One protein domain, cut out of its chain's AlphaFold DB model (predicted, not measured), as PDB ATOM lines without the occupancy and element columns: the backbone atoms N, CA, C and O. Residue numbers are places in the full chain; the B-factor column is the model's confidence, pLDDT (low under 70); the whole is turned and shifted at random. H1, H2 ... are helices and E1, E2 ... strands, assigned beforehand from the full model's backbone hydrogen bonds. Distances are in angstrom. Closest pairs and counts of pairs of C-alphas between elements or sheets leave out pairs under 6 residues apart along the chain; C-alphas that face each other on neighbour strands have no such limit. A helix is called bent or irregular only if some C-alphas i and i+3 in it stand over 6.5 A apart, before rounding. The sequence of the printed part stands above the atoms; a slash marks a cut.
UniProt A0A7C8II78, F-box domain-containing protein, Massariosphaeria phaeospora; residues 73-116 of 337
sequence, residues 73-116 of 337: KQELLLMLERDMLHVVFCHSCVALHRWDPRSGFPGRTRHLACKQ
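AT A GLANCE: This is residues 73 to 116 of the 337 residues of the protein "F-box domain-containing protein" of Massariosphaeria phaeospora (UniProt A0A7C8II78). A short helix, a small two-stranded hairpin and a long irregular tail are set side by side in a flat row, with the helix H1 at one end, the hairpin of E1 and E2 in the middle and the tail, residues 99 to 116, at the other end. H1 packs on the hairpin, and the tail runs out from E2 and then folds back. The printed part has 44 residues with one named helix and two named strands, in the order H1, E1, E2; the sheet has the order E1 - E2 and is antiparallel. The class is mixed, helices and strands, with under half of the residues in named elements. The whole is compact, with a radius of gyration of the C-alphas of 10.4 A, and its outline is flat, spanning 26 by 22 by 12 A.

IN THESE COORDINATES: H1 holds residues 73 to 83 and measures 15.5 A from first to last C-alpha, beginning at C-alpha 73 at (208.117, 130.862, 196.678). E1 holds residues 87 to 90 and measures 9.6 A, with C-alpha 87 at (210.877, 134.074, 181.870). E2 holds residues 95 to 98, measures 10.0 A and ends at C-alpha 98 at (214.542, 131.946, 180.439). Residues 99 to 116 hold no named element.

HOW THE PARTS SIT: In H1, which is not bent, every O i to N i+4 pair is within hydrogen-bond range. The closest C-alphas of H1 and E1 are those of Glu 81 and Val 88, 5.7 A apart, and the two centres are 8.5 A apart. The closest C-alphas of H1 and E2 are those of Leu 77 and Leu 96, 6.6 A apart, with the centres 10.2 A apart. E1 and E2 form a hairpin of antiparallel neighbours, with 142 degrees between their N-to-C directions. The C-alphas of Val 87 and Arg 98 face each other at 4.5 A, and those of Cys 90 and Ala 95 at 5.5 A. Across the pair, N 88 and O 97 are within hydrogen-bond range at 2.8 A, as are N 97 and O 88 at 2.9 A.

THE WHOLE: The two C-alphas farthest apart are those of Lys 73 and Arg 102, at 28.7 A, and the first and last printed C-alphas, those of Lys 73 and Gln 116, are 18.6 A apart. The printed part has no cut. The links from H1 to E1 and from E1 to E2 are tight, with 3 and 4 residues. The C-alphas of residues 99 to 116 lie 6 to 15 A from the mean of the C-alphas. The mean pLDDT of the printed part is 81.1, and residues 104 to 116 are under 70, the model's low confidence.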
ATOM      1  N   LYS A  73     207.146 130.869 197.776       94.62
ATOM      2  CA  LYS A  73     208.117 130.862 196.678       94.62
ATOM      3  C   LYS A  73     207.417 130.670 195.336       94.62
ATOM      4  O   LYS A  73     207.748 131.365 194.381       94.62
ATOM      5  N   GLN A  74     206.481 129.730 195.244       95.38
ATOM      6  CA  GLN A  74     205.713 129.513 194.023       95.38
ATOM      7  C   GLN A  74     204.890 130.753 193.648       95.38
ATOM      8  O   GLN A  74     204.944 131.174 192.494       95.38
ATOM      9  N   GLU A  75     204.194 131.364 194.605       95.06
ATOM     10  CA  GLU A  75     203.431 132.600 194.394       95.06
ATOM     11  C   GLU A  75     204.325 133.748 193.899       95.06
ATOM     12  O   GLU A  75     204.034 134.367 192.875       95.06
ATOM     13  N   LEU A  76     205.471 133.964 194.552       95.50
ATOM     14  CA  LEU A  76     206.459 134.954 194.131       95.50
ATOM     15  C   LEU A  76     206.926 134.711 192.692       95.50
ATOM     16  O   LEU A  76     206.977 135.643 191.895       95.50
ATOM     17  N   LEU A  77     207.266 133.471 192.338       95.75
ATOM     18  CA  LEU A  77     207.742 133.155 190.991       95.75
ATOM     19  C   LEU A  77     206.648 133.350 189.930       95.75
ATOM     20  O   LEU A  77     206.968 133.760 188.816       95.75
ATOM     21  N   LEU A  78     205.379 133.101 190.262       94.50
ATOM     22  CA  LEU A  78     204.242 133.372 189.376       94.50
ATOM     23  C   LEU A  78     204.041 134.875 189.141       94.50
ATOM     24  O   LEU A  78     203.803 135.284 188.005       94.50
ATOM     25  N   MET A  79     204.181 135.704 190.179       94.38
ATOM     26  CA  MET A  79     204.141 137.164 190.021       94.38
ATOM     27  C   MET A  79     205.303 137.661 189.160       94.38
ATOM     28  O   MET A  79     205.107 138.409 188.209       94.38
ATOM     29  N   LEU A  80     206.509 137.169 189.435       94.88
ATOM     30  CA  LEU A  80     207.702 137.515 188.670       94.88
ATOM     31  C   LEU A  80     207.595 137.104 187.191       94.88
ATOM     32  O   LEU A  80     208.057 137.837 186.321       94.88
ATOM     33  N   GLU A  81     206.976 135.961 186.881       94.88
ATOM     34  CA  GLU A  81     206.668 135.564 185.500       94.88
ATOM     35  C   GLU A  81     205.736 136.559 184.801       94.88
ATOM     36  O   GLU A  81     205.921 136.854 183.619       94.88
ATOM     37  N   ARG A  82     204.746 137.089 185.523       94.00
ATOM     38  CA  ARG A  82     203.808 138.069 184.977       94.00
ATOM     39  C   ARG A  82     204.501 139.377 184.605       94.00
ATOM     40  O   ARG A  82     204.142 139.959 183.588       94.00
ATOM     41  N   ASP A  83     205.504 139.801 185.368       92.62
ATOM     42  CA  ASP A  83     206.165 141.097 185.169       92.62
ATOM     43  C   ASP A  83     207.379 141.032 184.219       92.62
ATOM     44  O   ASP A  83     207.827 142.054 183.698       92.62
ATOM     45  N   MET A  84     207.911 139.838 183.941       92.38
ATOM     46  CA  MET A  84     209.111 139.653 183.118       92.38
ATOM     47  C   MET A  84     208.825 138.938 181.787       92.38
ATOM     48  O   MET A  84     208.437 137.777 181.742       92.38
ATOM     49  N   LEU A  85     209.153 139.593 180.668       90.12
ATOM     50  CA  LEU A  85     208.842 139.125 179.302       90.12
ATOM     51  C   LEU A  85     209.557 137.839 178.851       90.12
ATOM     52  O   LEU A  85     209.139 137.179 177.899       90.12
ATOM     53  N   HIS A  86     210.687 137.511 179.470       89.25
ATOM     54  CA  HIS A  86     211.598 136.467 178.989       89.25
ATOM     55  C   HIS A  86     211.794 135.347 179.995       89.25
ATOM     56  O   HIS A  86     212.799 134.636 179.936       89.25
ATOM     57  N   VAL A  87     210.858 135.184 180.925       91.94
ATOM     58  CA  VAL A  87     210.877 134.074 181.870       91.94
ATOM     59  C   VAL A  87     209.537 133.353 181.881       91.94
ATOM     60  O   VAL A  87     208.499 133.938 181.602       91.94
ATOM     61  N   VAL A  88     209.576 132.062 182.180       92.06
ATOM     62  CA  VAL A  88     208.398 131.210 182.340       92.06
ATOM     63  C   VAL A  88     208.544 130.414 183.625       92.06
ATOM     64  O   VAL A  88     209.628 129.896 183.923       92.06
ATOM     65  N   PHE A  89     207.468 130.317 184.395       92.50
ATOM     66  CA  PHE A  89     207.445 129.524 185.616       92.50
ATOM     67  C   PHE A  89     207.279 128.038 185.288       92.50
ATOM     68  O   PHE A  89     206.379 127.636 184.544       92.50
ATOM     69  N   CYS A  90     208.144 127.206 185.865       89.25
ATOM     70  CA  CYS A  90     208.064 125.758 185.754       89.25
ATOM     71  C   CYS A  90     207.514 125.148 187.043       89.25
ATOM     72  O   CYS A  90     208.177 125.170 188.078       89.25
ATOM     73  N   HIS A  91     206.330 124.537 186.952       86.69
ATOM     74  CA  HIS A  91     205.696 123.845 188.080       86.69
ATOM     75  C   HIS A  91     206.486 122.621 188.552       86.69
ATOM     76  O   HIS A  91     206.428 122.280 189.724       86.69
ATOM     77  N   SER A  92     207.255 121.972 187.673       83.88
ATOM     78  CA  SER A  92     207.987 120.750 188.026       83.88
ATOM     79  C   SER A  92     209.199 121.010 188.922       83.88
ATOM     80  O   SER A  92     209.461 120.235 189.833       83.88
ATOM     81  N   CYS A  93     209.948 122.092 188.686       87.38
ATOM     82  CA  CYS A  93     211.145 122.423 189.472       87.38
ATOM     83  C   CYS A  93     210.975 123.654 190.374       87.38
ATOM     84  O   CYS A  93     211.901 123.996 191.111       87.38
ATOM     85  N   VAL A  94     209.814 124.317 190.319       90.31
ATOM     86  CA  VAL A  94     209.490 125.529 191.087       90.31
ATOM     87  C   VAL A  94     210.570 126.604 190.891       90.31
ATOM     88  O   VAL A  94     211.191 127.103 191.836       90.31
ATOM     89  N   ALA A  95     210.837 126.921 189.621       92.06
ATOM     90  CA  ALA A  95     211.831 127.906 189.207       92.06
ATOM     91  C   ALA A  95     211.390 128.675 187.953       92.06
ATOM     92  O   ALA A  95     210.537 128.220 187.187       92.06
ATOM     93  N   LEU A  96     212.011 129.836 187.735       91.88
ATOM     94  CA  LEU A  96     211.873 130.615 186.508       91.88
ATOM     95  C   LEU A  96     212.923 130.181 185.485       91.88
ATOM     96  O   LEU A  96     214.122 130.139 185.774       91.88
ATOM     97  N   HIS A  97     212.477 129.886 184.271       88.62
ATOM     98  CA  HIS A  97     213.347 129.570 183.145       88.62
ATOM     99  C   HIS A  97     213.325 130.688 182.129       88.62
ATOM    100  O   HIS A  97     212.266 131.226 181.829       88.62
ATOM    101  N   ARG A  98     214.486 130.998 181.547       88.88
ATOM    102  CA  ARG A  98     214.542 131.946 180.439       88.88
ATOM    103  C   ARG A  98     213.862 131.358 179.202       88.88
ATOM    104  O   ARG A  98     214.166 130.238 178.785       88.88
ATOM    105  N   TRP A  99     212.968 132.136 178.613       86.31
ATOM    106  CA  TRP A  99     212.320 131.850 177.343       86.31
ATOM    107  C   TRP A  99     212.884 132.772 176.268       86.31
ATOM    108  O   TRP A  99     212.920 133.989 176.442       86.31
ATOM    109  N   ASP A 100     213.298 132.184 175.147       86.88
ATOM    110  CA  ASP A 100     213.715 132.933 173.969       86.88
ATOM    111  C   ASP A 100     212.658 132.794 172.859       86.88
ATOM    112  O   ASP A 100     212.486 131.702 172.298       86.88
ATOM    113  N   PRO A 101     211.987 133.898 172.477       83.94
ATOM    114  CA  PRO A 101     211.054 133.915 171.363       83.94
ATOM    115  C   PRO A 101     211.674 133.486 170.033       83.94
ATOM    116  O   PRO A 101     210.924 133.145 169.126       83.94
ATOM    117  N   ARG A 102     212.994 133.498 169.841       85.31
ATOM    118  CA  ARG A 102     213.598 133.038 168.579       85.31
ATOM    119  C   ARG A 102     213.687 131.523 168.522       85.31
ATOM    120  O   ARG A 102     213.256 130.936 167.534       85.31
ATOM    121  N   SER A 103     214.166 130.893 169.589       79.44
ATOM    122  CA  SER A 103     214.332 129.439 169.616       79.44
ATOM    123  C   SER A 103     213.011 128.660 169.641       79.44
ATOM    124  O   SER A 103     212.982 127.509 169.219       79.44
ATOM    125  N   GLY A 104     211.907 129.253 170.119       69.19
ATOM    126  CA  GLY A 104     210.627 128.537 170.225       69.19
ATOM    127  C   GLY A 104     210.636 127.415 171.276       69.19
ATOM    128  O   GLY A 104     209.679 126.640 171.375       69.19
ATOM    129  N   PHE A 105     211.701 127.346 172.074       67.31
ATOM    130  CA  PHE A 105     211.861 126.452 173.208       67.31
ATOM    131  C   PHE A 105     212.351 127.277 174.407       67.31
ATOM    132  O   PHE A 105     213.153 128.193 174.223       67.31
ATOM    133  N   PRO A 106     211.911 126.987 175.646       61.19
ATOM    134  CA  PRO A 106     212.640 127.477 176.809       61.19
ATOM    135  C   PRO A 106     214.043 126.918 176.635       61.19
ATOM    136  O   PRO A 106     214.180 125.712 176.416       61.19
ATOM    137  N   GLY A 107     215.027 127.813 176.515       54.88
ATOM    138  CA  GLY A 107     216.267 127.512 175.810       54.88
ATOM    139  C   GLY A 107     216.811 126.151 176.223       54.88
ATOM    140  O   GLY A 107     216.893 125.851 177.413       54.88
ATOM    141  N   ARG A 108     217.235 125.330 175.253       54.50
ATOM    142  CA  ARG A 108     218.135 124.196 175.527       54.50
ATOM    143  C   ARG A 108     219.504 124.719 175.970       54.50
ATOM    144  O   ARG A 108     220.538 124.235 175.511       54.50
ATOM    145  N   THR A 109     219.555 125.737 176.824       51.00
ATOM    146  CA  THR A 109     220.730 125.975 177.632       51.00
ATOM    147  C   THR A 109     220.925 124.668 178.374       51.00
ATOM    148  O   THR A 109     220.136 124.296 179.240       51.00
ATOM    149  N   ARG A 110     221.971 123.936 177.981       48.66
ATOM    150  CA  ARG A 110     222.396 122.629 178.509       48.66
ATOM    151  C   ARG A 110     222.619 122.627 180.038       48.66
ATOM    152  O   ARG A 110     223.033 121.626 180.599       48.66
ATOM    153  N   HIS A 111     222.320 123.744 180.701       48.53
ATOM    154  CA  HIS A 111     222.450 124.033 182.118       48.53
ATOM    155  C   HIS A 111     221.118 124.088 182.876       48.53
ATOM    156  O   HIS A 111     221.138 124.185 184.101       48.53
ATOM    157  N   LEU A 112     219.957 124.017 182.212       52.91
ATOM    158  CA  LEU A 112     218.695 123.880 182.937       52.91
ATOM    159  C   LEU A 112     218.541 122.427 183.388       52.91
ATOM    160  O   LEU A 112     217.957 121.596 182.702       52.91
ATOM    161  N   ALA A 113     219.046 122.142 184.588       55.94
ATOM    162  CA  ALA A 113     218.890 120.888 185.323       55.94
ATOM    163  C   ALA A 113     217.425 120.555 185.693       55.94
ATOM    164  O   ALA A 113     217.180 119.749 186.590       55.94
ATOM    165  N   CYS A 114     216.436 121.141 185.007       69.38
ATOM    166  CA  CYS A 114     215.047 120.720 185.085       69.38
ATOM    167  C   CYS A 114     214.914 119.377 184.352       69.38
ATOM    168  O   CYS A 114     214.408 119.291 183.237       69.38
ATOM    169  N   LYS A 115     215.408 118.309 184.993       62.62
ATOM    170  CA  LYS A 115     215.350 116.925 184.496       62.62
ATOM    171  C   LYS A 115     213.911 116.429 184.320       62.62
ATOM    172  O   LYS A 115     213.677 115.445 183.636       62.62
ATOM    173  N   GLN A 116     212.957 117.140 184.917       59.47
ATOM    174  CA  GLN A 116     211.528 116.891 184.834       59.47
ATOM    175  C   GLN A 116     210.847 117.982 184.009       59.47
ATOM    176  O   GLN A 116     209.911 118.620 184.479       59.47
TER     177      GLN A 116